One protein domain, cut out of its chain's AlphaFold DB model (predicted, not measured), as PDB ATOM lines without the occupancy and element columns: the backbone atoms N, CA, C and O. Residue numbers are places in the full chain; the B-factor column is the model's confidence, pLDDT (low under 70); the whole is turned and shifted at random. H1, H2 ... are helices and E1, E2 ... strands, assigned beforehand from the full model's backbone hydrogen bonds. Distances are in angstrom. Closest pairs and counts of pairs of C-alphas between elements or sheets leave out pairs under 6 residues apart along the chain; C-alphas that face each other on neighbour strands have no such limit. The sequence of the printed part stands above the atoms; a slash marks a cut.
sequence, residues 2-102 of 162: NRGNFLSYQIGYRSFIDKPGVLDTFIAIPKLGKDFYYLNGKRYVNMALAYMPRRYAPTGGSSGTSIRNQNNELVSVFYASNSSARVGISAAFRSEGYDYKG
ATOM      1  N   ASN A   2     140.041 155.248 147.867       41.66
ATOM      2  CA  ASN A   2     140.633 156.305 147.007       41.66
ATOM      3  C   ASN A   2     141.120 157.555 147.769       41.66
ATOM      4  O   ASN A   2     141.504 158.550 147.167       41.66
ATOM      5  N   ARG A   3     141.139 157.510 149.105       47.84
ATOM      6  CA  ARG A   3     141.915 158.428 149.948       47.84
ATOM      7  C   ARG A   3     142.718 157.551 150.899       47.84
ATOM      8  O   ARG A   3     142.132 156.853 151.719       47.84
ATOM      9  N   GLY A   4     144.027 157.488 150.663       43.56
ATOM     10  CA  GLY A   4     144.943 156.539 151.292       43.56
ATOM     11  C   GLY A   4     144.849 156.531 152.817       43.56
ATOM     12  O   GLY A   4     144.722 157.581 153.448       43.56
ATOM     13  N   ASN A   5     144.920 155.329 153.388       57.44
ATOM     14  CA  ASN A   5     145.013 155.086 154.824       57.44
ATOM     15  C   ASN A   5     146.187 155.870 155.424       57.44
ATOM     16  O   ASN A   5     147.340 155.455 155.358       57.44
ATOM     17  N   PHE A   6     145.875 157.008 156.031       73.62
ATOM     18  CA  PHE A   6     146.811 157.853 156.758       73.62
ATOM     19  C   PHE A   6     146.606 157.635 158.259       73.62
ATOM     20  O   PHE A   6     146.164 158.544 158.954       73.62
ATOM     21  N   LEU A   7     146.888 156.432 158.767       85.88
ATOM     22  CA  LEU A   7     147.073 156.234 160.209       85.88
ATOM     23  C   LEU A   7     148.441 156.805 160.641       85.88
ATOM     24  O   LEU A   7     149.217 157.306 159.824       85.88
ATOM     25  N   SER A   8     148.708 156.842 161.945       88.50
ATOM     26  CA  SER A   8     149.927 157.439 162.497       88.50
ATOM     27  C   SER A   8     151.194 156.720 162.022       88.50
ATOM     28  O   SER A   8     151.239 155.497 161.941       88.50
ATOM     29  N   TYR A   9     152.262 157.483 161.792       87.31
ATOM     30  CA  TYR A   9     153.593 156.957 161.465       87.31
ATOM     31  C   TYR A   9     154.500 156.812 162.694       87.31
ATOM     32  O   TYR A   9     155.699 156.609 162.537       87.31
ATOM     33  N   GLN A  10     153.958 156.945 163.911       88.50
ATOM     34  CA  GLN A  10     154.759 156.825 165.128       88.50
ATOM     35  C   GLN A  10     155.374 155.420 165.230       88.50
ATOM     36  O   GLN A  10     154.662 154.420 165.287       88.50
ATOM     37  N   ILE A  11     156.704 155.361 165.264       88.31
ATOM     38  CA  ILE A  11     157.474 154.116 165.179       88.31
ATOM     39  C   ILE A  11     157.487 153.387 166.525       88.31
ATOM     40  O   ILE A  11     157.431 152.163 166.548       88.31
ATOM     41  N   GLY A  12     157.468 154.120 167.645       90.00
ATOM     42  CA  GLY A  12     157.549 153.534 168.992       90.00
ATOM     43  C   GLY A  12     156.382 152.618 169.389       90.00
ATOM     44  O   GLY A  12     156.451 151.964 170.419       90.00
ATOM     45  N   TYR A  13     155.323 152.570 168.580       91.50
ATOM     46  CA  TYR A  13     154.121 151.762 168.803       91.50
ATOM     47  C   TYR A  13     153.898 150.698 167.719       91.50
ATOM     48  O   TYR A  13     152.839 150.076 167.657       91.50
ATOM     49  N   ARG A  14     154.862 150.512 166.815       88.75
ATOM     50  CA  ARG A  14     154.720 149.613 165.672       88.75
ATOM     51  C   ARG A  14     154.945 148.158 166.102       88.75
ATOM     52  O   ARG A  14     156.003 147.832 166.625       88.75
ATOM     53  N   SER A  15     153.979 147.286 165.815       91.19
ATOM     54  CA  SER A  15     154.124 145.820 165.922       91.19
ATOM     55  C   SER A  15     154.074 145.112 164.560       91.19
ATOM     56  O   SER A  15     154.546 143.988 164.430       91.19
ATOM     57  N   PHE A  16     153.531 145.768 163.529       90.31
ATOM     58  CA  PHE A  16     153.515 145.276 162.151       90.31
ATOM     59  C   PHE A  16     154.581 145.980 161.319       90.31
ATOM     60  O   PHE A  16     154.681 147.207 161.343       90.31
ATOM     61  N   ILE A  17     155.343 145.217 160.540       84.25
ATOM     62  CA  ILE A  17     156.444 145.753 159.725       84.25
ATOM     63  C   ILE A  17     155.912 146.678 158.615       84.25
ATOM     64  O   ILE A  17     156.511 147.713 158.324       84.25
ATOM     65  N   ASP A  18     154.759 146.337 158.041       85.19
ATOM     66  CA  ASP A  18     154.217 146.897 156.799       85.19
ATOM     67  C   ASP A  18     152.932 147.728 156.979       85.19
ATOM     68  O   ASP A  18     152.446 148.330 156.023       85.19
ATOM     69  N   LYS A  19     152.375 147.802 158.198       89.38
ATOM     70  CA  LYS A  19     151.089 148.472 158.479       89.38
ATOM     71  C   LYS A  19     151.276 149.651 159.443       89.38
ATOM     72  O   LYS A  19     150.977 149.525 160.632       89.38
ATOM     73  N   PRO A  20     151.793 150.810 158.982       89.06
ATOM     74  CA  PRO A  20     151.947 151.987 159.833       89.06
ATOM     75  C   PRO A  20     150.611 152.380 160.465       89.06
ATOM     76  O   PRO A  20     149.595 152.493 159.781       89.06
ATOM     77  N   GLY A  21     150.625 152.592 161.779       91.19
ATOM     78  CA  GLY A  21     149.440 153.019 162.509       91.19
ATOM     79  C   GLY A  21     148.454 151.902 162.834       91.19
ATOM     80  O   GLY A  21     147.479 152.168 163.526       91.19
ATOM     81  N   VAL A  22     148.717 150.670 162.405       94.25
ATOM     82  CA  VAL A  22     148.065 149.468 162.924       94.25
ATOM     83  C   VAL A  22     149.021 148.829 163.921       94.25
ATOM     84  O   VAL A  22     150.235 148.814 163.702       94.25
ATOM     85  N   LEU A  23     148.495 148.338 165.036       94.94
ATOM     86  CA  LEU A  23     149.307 147.708 166.069       94.94
ATOM     87  C   LEU A  23     148.534 146.641 166.831       94.94
ATOM     88  O   LEU A  23     147.310 146.650 166.895       94.94
ATOM     89  N   ASP A  24     149.296 145.746 167.422       96.25
ATOM     90  CA  ASP A  24     148.872 144.746 168.377       96.25
ATOM     91  C   ASP A  24     149.226 145.257 169.766       96.25
ATOM     92  O   ASP A  24     150.397 145.499 170.090       96.25
ATOM     93  N   THR A  25     148.200 145.492 170.576       95.44
ATOM     94  CA  THR A  25     148.389 146.135 171.872       95.44
ATOM     95  C   THR A  25     149.048 145.222 172.892       95.44
ATOM     96  O   THR A  25     149.666 145.746 173.813       95.44
ATOM     97  N   PHE A  26     149.015 143.899 172.713       95.06
ATOM     98  CA  PHE A  26     149.731 142.985 173.600       95.06
ATOM     99  C   PHE A  26     151.244 143.176 173.481       95.06
ATOM    100  O   PHE A  26     151.955 143.191 174.483       95.06
ATOM    101  N   ILE A  27     151.728 143.390 172.256       94.75
ATOM    102  CA  ILE A  27     153.146 143.619 171.970       94.75
ATOM    103  C   ILE A  27     153.534 145.067 172.283       94.75
ATOM    104  O   ILE A  27     154.508 145.317 172.989       94.75
ATOM    105  N   ALA A  28     152.786 146.034 171.748       94.00
ATOM    106  CA  ALA A  28     153.198 147.436 171.771       94.00
ATOM    107  C   ALA A  28     152.815 148.172 173.066       94.00
ATOM    108  O   ALA A  28     153.478 149.136 173.446       94.00
ATOM    109  N   ILE A  29     151.720 147.773 173.727       93.12
ATOM    110  CA  ILE A  29     151.138 148.493 174.874       93.12
ATOM    111  C   ILE A  29     150.522 147.520 175.901       93.12
ATOM    112  O   ILE A  29     149.333 147.644 176.218       93.12
ATOM    113  N   PRO A  30     151.290 146.560 176.457       91.12
ATOM    114  CA  PRO A  30     150.736 145.497 177.306       91.12
ATOM    115  C   PRO A  30     150.056 146.019 178.583       91.12
ATOM    116  O   PRO A  30     149.174 145.365 179.139       91.12
ATOM    117  N   LYS A  31     150.438 147.215 179.048       91.19
ATOM    118  CA  LYS A  31     149.850 147.889 180.210       91.19
ATOM    119  C   LYS A  31     149.295 149.259 179.833       91.19
ATOM    120  O   LYS A  31     149.917 150.001 179.073       91.19
ATOM    121  N   LEU A  32     148.151 149.608 180.412       84.69
ATOM    122  CA  LEU A  32     147.530 150.920 180.262       84.69
ATOM    123  C   LEU A  32     147.663 151.687 181.574       84.69
ATOM    124  O   LEU A  32     147.145 151.270 182.604       84.69
ATOM    125  N   GLY A  33     148.358 152.822 181.541       85.00
ATOM    126  CA  GLY A  33     148.645 153.595 182.747       85.00
ATOM    127  C   GLY A  33     149.753 152.967 183.598       85.00
ATOM    128  O   GLY A  33     150.782 152.538 183.073       85.00
ATOM    129  N   LYS A  34     149.577 152.986 184.926       85.81
ATOM    130  CA  LYS A  34     150.630 152.606 185.886       85.81
ATOM    131  C   LYS A  34     150.784 151.091 186.067       85.81
ATOM    132  O   LYS A  34     151.900 150.647 186.322       85.81
ATOM    133  N   ASP A  35     149.708 150.322 185.916       89.38
ATOM    134  CA  ASP A  35     149.680 148.873 186.160       89.38
ATOM    135  C   ASP A  35     148.759 148.160 185.148       89.38
ATOM    136  O   ASP A  35     148.134 148.794 184.296       89.38
ATOM    137  N   PHE A  36     148.700 146.834 185.214       91.75
ATOM    138  CA  PHE A  36     147.761 146.005 184.466       91.75
ATOM    139  C   PHE A  36     146.311 146.243 184.899       91.75
ATOM    140  O   PHE A  36     146.033 146.630 186.034       91.75
ATOM    141  N   TYR A  37     145.369 145.952 184.000       90.25
ATOM    142  CA  TYR A  37     143.949 146.039 184.329       90.25
ATOM    143  C   TYR A  37     143.585 144.969 185.363       90.25
ATOM    144  O   TYR A  37     143.897 143.796 185.164       90.25
ATOM    145  N   TYR A  38     142.937 145.353 186.462       91.88
ATOM    146  CA  TYR A  38     142.561 144.432 187.532       91.88
ATOM    147  C   TYR A  38     141.055 144.192 187.544       91.88
ATOM    148  O   TYR A  38     140.270 145.133 187.642       91.88
ATOM    149  N   LEU A  39     140.659 142.924 187.480       91.62
ATOM    150  CA  LEU A  39     139.264 142.507 187.549       91.62
ATOM    151  C   LEU A  39     139.166 141.186 188.315       91.62
ATOM    152  O   LEU A  39     139.812 140.201 187.958       91.62
ATOM    153  N   ASN A  40     138.342 141.160 189.364       93.44
ATOM    154  CA  ASN A  40     138.025 139.964 190.154       93.44
ATOM    155  C   ASN A  40     139.263 139.175 190.625       93.44
ATOM    156  O   ASN A  40     139.372 137.974 190.378       93.44
ATOM    157  N   GLY A  41     140.232 139.841 191.259       93.81
ATOM    158  CA  GLY A  41     141.423 139.150 191.770       93.81
ATOM    159  C   GLY A  41     142.540 138.945 190.745       93.81
ATOM    160  O   GLY A  41     143.627 138.502 191.105       93.81
ATOM    161  N   LYS A  42     142.288 139.231 189.463       94.69
ATOM    162  CA  LYS A  42     143.189 138.893 188.357       94.69
ATOM    163  C   LYS A  42     143.670 140.139 187.632       94.69
ATOM    164  O   LYS A  42     142.914 141.089 187.439       94.69
ATOM    165  N   ARG A  43     144.932 140.104 187.206       93.19
ATOM    166  CA  ARG A  43     145.543 141.116 186.338       93.19
ATOM    167  C   ARG A  43     145.459 140.672 184.883       93.19
ATOM    168  O   ARG A  43     145.738 139.516 184.574       93.19
ATOM    169  N   TYR A  44     145.106 141.603 184.009       92.19
ATOM    170  CA  TYR A  44     144.928 141.387 182.582       92.19
ATOM    171  C   TYR A  44     145.851 142.301 181.789       92.19
ATOM    172  O   TYR A  44     146.003 143.491 182.085       92.19
ATOM    173  N   VAL A  45     146.446 141.714 180.759       92.94
ATOM    174  CA  VAL A  45     147.240 142.425 179.761       92.94
ATOM    175  C   VAL A  45     146.292 143.008 178.718       92.94
ATOM    176  O   VAL A  45     145.286 142.392 178.365       92.94
ATOM    177  N   ASN A  46     146.610 144.203 178.233       91.94
ATOM    178  CA  ASN A  46     145.910 144.796 177.105       91.94
ATOM    179  C   ASN A  46     146.142 143.945 175.848       91.94
ATOM    180  O   ASN A  46     147.287 143.675 175.501       91.94
ATOM    181  N   MET A  47     145.072 143.530 175.177       92.50
ATOM    182  CA  MET A  47     145.156 142.712 173.970       92.50
ATOM    183  C   MET A  47     144.034 143.089 173.006       92.50
ATOM    184  O   MET A  47     142.858 142.875 173.295       92.50
ATOM    185  N   ALA A  48     144.411 143.647 171.862       94.44
ATOM    186  CA  ALA A  48     143.528 144.010 170.767       94.44
ATOM    187  C   ALA A  48     144.355 144.287 169.506       94.44
ATOM    188  O   ALA A  48     145.490 144.767 169.586       94.44
ATOM    189  N   LEU A  49     143.732 144.101 168.342       96.94
ATOM    190  CA  LEU A  49     144.101 144.883 167.171       96.94
ATOM    191  C   LEU A  49     143.708 146.335 167.447       96.94
ATOM    192  O   LEU A  49     142.590 146.620 167.879       96.94
ATOM    193  N   ALA A  50     144.614 147.264 167.193       96.00
ATOM    194  CA  ALA A  50     144.372 148.676 167.391       96.00
ATOM    195  C   ALA A  50     144.762 149.497 166.166       96.00
ATOM    196  O   ALA A  50     145.552 149.085 165.311       96.00
ATOM    197  N   TYR A  51     144.215 150.705 166.132       95.12
ATOM    198  CA  TYR A  51     144.580 151.746 165.189       95.12
ATOM    199  C   TYR A  51     145.100 152.963 165.949       95.12
ATOM    200  O   TYR A  51     144.621 153.292 167.036       95.12
ATOM    201  N   MET A  52     146.074 153.638 165.351       93.88
ATOM    202  CA  MET A  52     146.584 154.936 165.765       93.88
ATOM    203  C   MET A  52     146.066 155.984 164.789       93.88
ATOM    204  O   MET A  52     146.648 156.146 163.710       93.88
ATOM    205  N   PRO A  53     144.988 156.711 165.112       91.06
ATOM    206  CA  PRO A  53     144.499 157.739 164.215       91.06
ATOM    207  C   PRO A  53     145.554 158.845 164.071       91.06
ATOM    208  O   PRO A  53     146.225 159.247 165.027       91.06
ATOM    209  N   ARG A  54     145.771 159.316 162.844       88.44
ATOM    210  CA  ARG A  54     146.829 160.291 162.564       88.44
ATOM    211  C   ARG A  54     146.471 161.654 163.135       88.44
ATOM    212  O   ARG A  54     145.377 162.152 162.908       88.44
ATOM    213  N   ARG A  55     147.442 162.278 163.814       84.56
ATOM    214  CA  ARG A  55     147.313 163.620 164.419       84.56
ATOM    215  C   ARG A  55     146.130 163.739 165.392       84.56
ATOM    216  O   ARG A  55     145.608 164.829 165.589       84.56
ATOM    217  N   TYR A  56     145.733 162.633 166.014       86.19
ATOM    218  CA  TYR A  56     144.650 162.604 166.986       86.19
ATOM    219  C   TYR A  56     145.155 161.978 168.285       86.19
ATOM    220  O   TYR A  56     145.337 160.766 168.382       86.19
ATOM    221  N   ALA A  57     145.422 162.831 169.268       85.56
ATOM    222  CA  ALA A  57     145.841 162.458 170.614       85.56
ATOM    223  C   ALA A  57     145.063 163.332 171.613       85.56
ATOM    224  O   ALA A  57     145.622 164.277 172.169       85.56
ATOM    225  N   PRO A  58     143.747 163.098 171.741       82.81
ATOM    226  CA  PRO A  58     142.880 163.908 172.586       82.81
ATOM    227  C   PRO A  58     143.231 163.756 174.074       82.81
ATOM    228  O   PRO A  58     143.909 162.811 174.481       82.81
ATOM    229  N   THR A  59     142.763 164.703 174.884       81.19
ATOM    230  CA  THR A  59     142.889 164.687 176.346       81.19
ATOM    231  C   THR A  59     141.778 163.853 176.995       81.19
ATOM    232  O   THR A  59     140.907 163.314 176.311       81.19
ATOM    233  N   GLY A  60     141.794 163.738 178.329       80.75
ATOM    234  CA  GLY A  60     140.762 163.015 179.078       80.75
ATOM    235  C   GLY A  60     139.336 163.434 178.692       80.75
ATOM    236  O   GLY A  60     139.088 164.598 178.385       80.75
ATOM    237  N   GLY A  61     138.415 162.467 178.692       83.12
ATOM    238  CA  GLY A  61     137.019 162.652 178.270       83.12
ATOM    239  C   GLY A  61     136.711 162.197 176.838       83.12
ATOM    240  O   GLY A  61     135.547 162.084 176.482       83.12
ATOM    241  N   SER A  62     137.719 161.864 176.026       87.88
ATOM    242  CA  SER A  62     137.520 161.387 174.646       87.88
ATOM    243  C   SER A  62     137.271 159.878 174.514       87.88
ATOM    244  O   SER A  62     137.076 159.376 173.401       87.88
ATOM    245  N   SER A  63     137.336 159.128 175.615       89.69
ATOM    246  CA  SER A  63     137.067 157.687 175.634       89.69
ATOM    247  C   SER A  63     135.678 157.388 175.076       89.69
ATOM    248  O   SER A  63     134.718 158.090 175.377       89.69
ATOM    249  N   GLY A  64     135.565 156.351 174.250       91.25
ATOM    250  CA  GLY A  64     134.305 156.018 173.580       91.25
ATOM    251  C   GLY A  64     134.101 156.721 172.235       91.25
ATOM    252  O   GLY A  64     133.126 156.420 171.549       91.25
ATOM    253  N   THR A  65     135.017 157.602 171.806       93.75
ATOM    254  CA  THR A  65     134.935 158.226 170.474       93.75
ATOM    255  C   THR A  65     134.891 157.155 169.384       93.75
ATOM    256  O   THR A  65     135.759 156.278 169.317       93.75
ATOM    257  N   SER A  66     133.895 157.255 168.502       93.62
ATOM    258  CA  SER A  66     133.743 156.364 167.354       93.62
ATOM    259  C   SER A  66     134.788 156.663 166.285       93.62
ATOM    260  O   SER A  66     134.864 157.793 165.802       93.62
ATOM    261  N   ILE A  67     135.523 155.643 165.851       92.25
ATOM    262  CA  ILE A  67     136.369 155.715 164.661       92.25
ATOM    263  C   ILE A  67     135.683 154.929 163.551       92.25
ATOM    264  O   ILE A  67     135.309 153.766 163.731       92.25
ATOM    265  N   ARG A  68     135.503 155.588 162.407       92.81
ATOM    266  CA  ARG A  68     134.762 155.062 161.264       92.81
ATOM    267  C   ARG A  68     135.618 155.064 160.006       92.81
ATOM    268  O   ARG A  68     136.535 155.876 159.888       92.81
ATOM    269  N   ASN A  69     135.321 154.161 159.080       89.38
ATOM    270  CA  ASN A  69     135.961 154.148 157.767       89.38
ATOM    271  C   ASN A  69     135.238 155.085 156.771       89.38
ATOM    272  O   ASN A  69     134.270 155.766 157.112       89.38
ATOM    273  N   GLN A  70     135.694 155.114 155.517       87.88
ATOM    274  CA  GLN A  70     135.125 155.944 154.444       87.88
ATOM    275  C   GLN A  70     133.673 155.603 154.064       87.88
ATOM    276  O   GLN A  70     133.016 156.415 153.420       87.88
ATOM    277  N   ASN A  71     133.183 154.427 154.459       90.88
ATOM    278  CA  ASN A  71     131.800 153.994 154.261       90.88
ATOM    279  C   ASN A  71     130.918 154.351 155.475       90.88
ATOM    280  O   ASN A  71     129.776 153.913 155.556       90.88
ATOM    281  N   ASN A  72     131.445 155.128 156.435       91.31
ATOM    282  CA  ASN A  72     130.795 155.469 157.704       91.31
ATOM    283  C   ASN A  72     130.550 154.258 158.632       91.31
ATOM    284  O   ASN A  72     129.759 154.331 159.579       91.31
ATOM    285  N   GLU A  73     131.263 153.155 158.411       91.25
ATOM    286  CA  GLU A  73     131.165 151.947 159.229       91.25
ATOM    287  C   GLU A  73     132.037 152.099 160.473       91.25
ATOM    288  O   GLU A  73     133.171 152.573 160.395       91.25
ATOM    289  N   LEU A  74     131.508 151.710 161.632       93.38
ATOM    290  CA  LEU A  74     132.240 151.739 162.894       93.38
ATOM    291  C   LEU A  74     133.290 150.619 162.909       93.38
ATOM    292  O   LEU A  74     132.933 149.450 162.832       93.38
ATOM    293  N   VAL A  75     134.572 150.971 163.040       94.50
ATOM    294  CA  VAL A  75     135.684 149.999 162.968       94.50
ATOM    295  C   VAL A  75     136.453 149.856 164.275       94.50
ATOM    296  O   VAL A  75     136.992 148.788 164.565       94.50
ATOM    297  N   SER A  76     136.492 150.906 165.094       95.69
ATOM    298  CA  SER A  76     137.168 150.884 166.390       95.69
ATOM    299  C   SER A  76     136.619 151.942 167.339       95.69
ATOM    300  O   SER A  76     135.972 152.905 166.921       95.69
ATOM    301  N   VAL A  77     136.936 151.792 168.621       95.69
ATOM    302  CA  VAL A  77     136.604 152.762 169.666       95.69
ATOM    303  C   VAL A  77     137.869 153.314 170.307       95.69
ATOM    304  O   VAL A  77     138.791 152.571 170.642       95.69
ATOM    305  N   PHE A  78     137.940 154.634 170.448       94.75
ATOM    306  CA  PHE A  78     139.049 155.298 171.124       94.75
ATOM    307  C   PHE A  78     139.037 154.999 172.626       94.75
ATOM    308  O   PHE A  78     137.987 155.119 173.261       94.75
ATOM    309  N   TYR A  79     140.195 154.676 173.209       92.62
ATOM    310  CA  TYR A  79     140.264 154.373 174.645       92.62
ATOM    311  C   TYR A  79     141.523 154.871 175.370       92.62
ATOM    312  O   TYR A  79     141.511 154.924 176.598       92.62
ATOM    313  N   ALA A  80     142.604 155.231 174.666       91.62
ATOM    314  CA  ALA A  80     143.840 155.659 175.320       91.62
ATOM    315  C   ALA A  80     144.631 156.691 174.511       91.62
ATOM    316  O   ALA A  80     144.561 156.745 173.286       91.62
ATOM    317  N   SER A  81     145.439 157.479 175.214       91.62
ATOM    318  CA  SER A  81     146.326 158.498 174.651       91.62
ATOM    319  C   SER A  81     147.674 158.503 175.372       91.62
ATOM    320  O   SER A  81     147.719 158.399 176.596       91.62
ATOM    321  N   ASN A  82     148.763 158.698 174.630       89.19
ATOM    322  CA  ASN A  82     150.074 159.058 175.162       89.19
ATOM    323  C   ASN A  82     150.412 160.485 174.707       89.19
ATOM    324  O   ASN A  82     150.683 160.719 173.527       89.19
ATOM    325  N   SER A  83     150.399 161.428 175.648       86.38
ATOM    326  CA  SER A  83     150.677 162.844 175.397       86.38
ATOM    327  C   SER A  83     152.127 163.094 174.980       86.38
ATOM    328  O   SER A  83     152.361 163.849 174.036       86.38
ATOM    329  N   SER A  84     153.093 162.417 175.606       87.50
ATOM    330  CA  SER A  84     154.520 162.542 175.281       87.50
ATOM    331  C   SER A  84     154.819 162.091 173.851       87.50
ATOM    332  O   SER A  84     155.526 162.776 173.117       87.50
ATOM    333  N   ALA A  85     154.234 160.970 173.424       88.56
ATOM    334  CA  ALA A  85     154.393 160.453 172.065       88.56
ATOM    335  C   ALA A  85     153.434 161.095 171.045       88.56
ATOM    336  O   ALA A  85     153.572 160.841 169.845       88.56
ATOM    337  N   ARG A  86     152.468 161.901 171.516       89.12
ATOM    338  CA  ARG A  86     151.370 162.508 170.742       89.12
ATOM    339  C   ARG A  86     150.583 161.479 169.925       89.12
ATOM    340  O   ARG A  86     150.294 161.688 168.747       89.12
ATOM    341  N   VAL A  87     150.242 160.362 170.563       90.75
ATOM    342  CA  VAL A  87     149.506 159.251 169.946       90.75
ATOM    343  C   VAL A  87     148.197 158.999 170.676       90.75
ATOM    344  O   VAL A  87     148.158 158.946 171.901       90.75
ATOM    345  N   GLY A  88     147.138 158.790 169.903       92.88
ATOM    346  CA  GLY A  88     145.885 158.203 170.346       92.88
ATOM    347  C   GLY A  88     145.755 156.752 169.887       92.88
ATOM    348  O   GLY A  88     146.234 156.406 168.808       92.88
ATOM    349  N   ILE A  89     145.103 155.917 170.692       93.88
ATOM    350  CA  ILE A  89     144.896 154.489 170.443       93.88
ATOM    351  C   ILE A  89     143.399 154.182 170.460       93.88
ATOM    352  O   ILE A  89     142.674 154.548 171.393       93.88
ATOM    353  N   SER A  90     142.947 153.460 169.440       95.31
ATOM    354  CA  SER A  90     141.598 152.904 169.365       95.31
ATOM    355  C   SER A  90     141.629 151.393 169.177       95.31
ATOM    356  O   SER A  90     142.388 150.905 168.347       95.31
ATOM    357  N   ALA A  91     140.793 150.660 169.912       96.06
ATOM    358  CA  ALA A  91     140.678 149.206 169.821       96.06
ATOM    359  C   ALA A  91     139.687 148.826 168.718       96.06
ATOM    360  O   ALA A  91     138.555 149.317 168.710       96.06
ATOM    361  N   ALA A  92     140.115 147.979 167.784       96.81
ATOM    362  CA  ALA A  92     139.278 147.478 166.704       96.81
ATOM    363  C   ALA A  92     138.236 146.488 167.231       96.81
ATOM    364  O   ALA A  92     138.542 145.644 168.077       96.81
ATOM    365  N   PHE A  93     137.016 146.566 166.692       96.94
ATOM    366  CA  PHE A  93     135.943 145.626 167.034       96.94
ATOM    367  C   PHE A  93     136.193 144.220 166.490       96.94
ATOM    368  O   PHE A  93     135.647 143.257 167.022       96.94
ATOM    369  N   ARG A  94     137.026 144.101 165.456       96.19
ATOM    370  CA  ARG A  94     137.314 142.848 164.773       96.19
ATOM    371  C   ARG A  94     138.795 142.742 164.438       96.19
ATOM    372  O   ARG A  94     139.424 143.735 164.077       96.19
ATOM    373  N   SER A  95     139.319 141.531 164.544       95.62
ATOM    374  CA  SER A  95     140.641 141.121 164.091       95.62
ATOM    375  C   SER A  95     140.489 139.850 163.268       95.62
ATOM    376  O   SER A  95     139.919 138.873 163.749       95.62
ATOM    377  N   GLU A  96     141.046 139.839 162.059       93.69
ATOM    378  CA  GLU A  96     141.139 138.625 161.231       93.69
ATOM    379  C   GLU A  96     142.182 137.627 161.763       93.69
ATOM    380  O   GLU A  96     142.250 136.489 161.302       93.69
ATOM    381  N   GLY A  97     142.962 138.039 162.767       93.75
ATOM    382  CA  GLY A  97     144.141 137.334 163.244       93.75
ATOM    383  C   GLY A  97     145.377 137.658 162.407       93.75
ATOM    384  O   GLY A  97     145.290 138.140 161.276       93.75
ATOM    385  N   TYR A  98     146.555 137.432 162.983       93.12
ATOM    386  CA  TYR A  98     147.810 137.622 162.265       93.12
ATOM    387  C   TYR A  98     148.884 136.652 162.739       93.12
ATOM    388  O   TYR A  98     149.206 136.597 163.927       93.12
ATOM    389  N   ASP A  99     149.448 135.920 161.782       93.19
ATOM    390  CA  ASP A  99     150.576 135.023 161.998       93.19
ATOM    391  C   ASP A  99     151.895 135.789 161.863       93.19
ATOM    392  O   ASP A  99     152.283 136.205 160.768       93.19
ATOM    393  N   TYR A 100     152.602 135.951 162.980       92.69
ATOM    394  CA  TYR A 100     153.895 136.629 163.024       92.69
ATOM    395  C   TYR A 100     155.065 135.745 162.571       92.69
ATOM    396  O   TYR A 100     156.219 136.145 162.729       92.69
ATOM    397  N   LYS A 101     154.806 134.545 162.030       93.69
ATOM    398  CA  LYS A 101     155.828 133.624 161.503       93.69
ATOM    399  C   LYS A 101     156.924 133.306 162.524       93.69
ATOM    400  O   LYS A 101     158.096 133.183 162.186       93.69
ATOM    401  N   GLY A 102     156.530 133.193 163.793       93.81
ATOM    402  CA  GLY A 102     157.430 132.870 164.900       93.81
ATOM    403  C   GLY A 102     158.213 134.050 165.484       93.81
ATOM    404  O   GLY A 102     158.951 133.842 166.445       93.81
TER     405      GLY A 102
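What this domain is: This is residues 2 to 102 of the 162 residues of the protein "Membrane-associated lipoprotein" of Mycoplasma arginini (UniProt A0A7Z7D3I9). With little regular structure, this is a strongly twisted antiparallel sheet, E1-E4-E7-E6-E5, with a small hairpin, E2 and E3, far out at one end and the tail of residues 2 to 6 at the other. The 101 printed residues, 39 in named elements, mostly strand, run E1 H1 E2 E3 E4 E5 E6 E7 E8. The whole is compact, radius of gyration of the C-alphas 13.8 A, spanning 48 by 38 by 27 A.

Where its parts are: Find C-alpha 74 at (132.240, 151.739, 162.894); E6, residues 74 to 82, runs 22.9 A and bends by 55 degrees at residue 79. E7 is 87 to 92, E4 49 to 51, E1 22 to 24, E5 66 to 68, H1 25 to 28, E2 37 to 39, E3 42 to 44; E8, 94 to 98, ends at (147.810, 137.622, 162.265).

How they stand to each other: E5 E6 E7 form a meander, successive antiparallel neighbours; with E4 pairing back to E7, a Greek key. Look for N 82 and O 87, 2.8 A; N 67 and O 76, 3.0 A; N 51 and O 90, 2.9 A; E1 to E4, N 23 and O 50, 3.0 A; E2 to E3, N 39 and O 42, 2.9 A. H1, too short for an O i to N i+4 pair, only grazes the sheet. E7 runs on into E8 at 97 degrees.

The domain as a whole: C-alphas 2 and 41 are farthest apart, 47.9 A. The printed part has no cut; E4 to E5 is a long link. Residues 2 to 5 have pLDDT under 70.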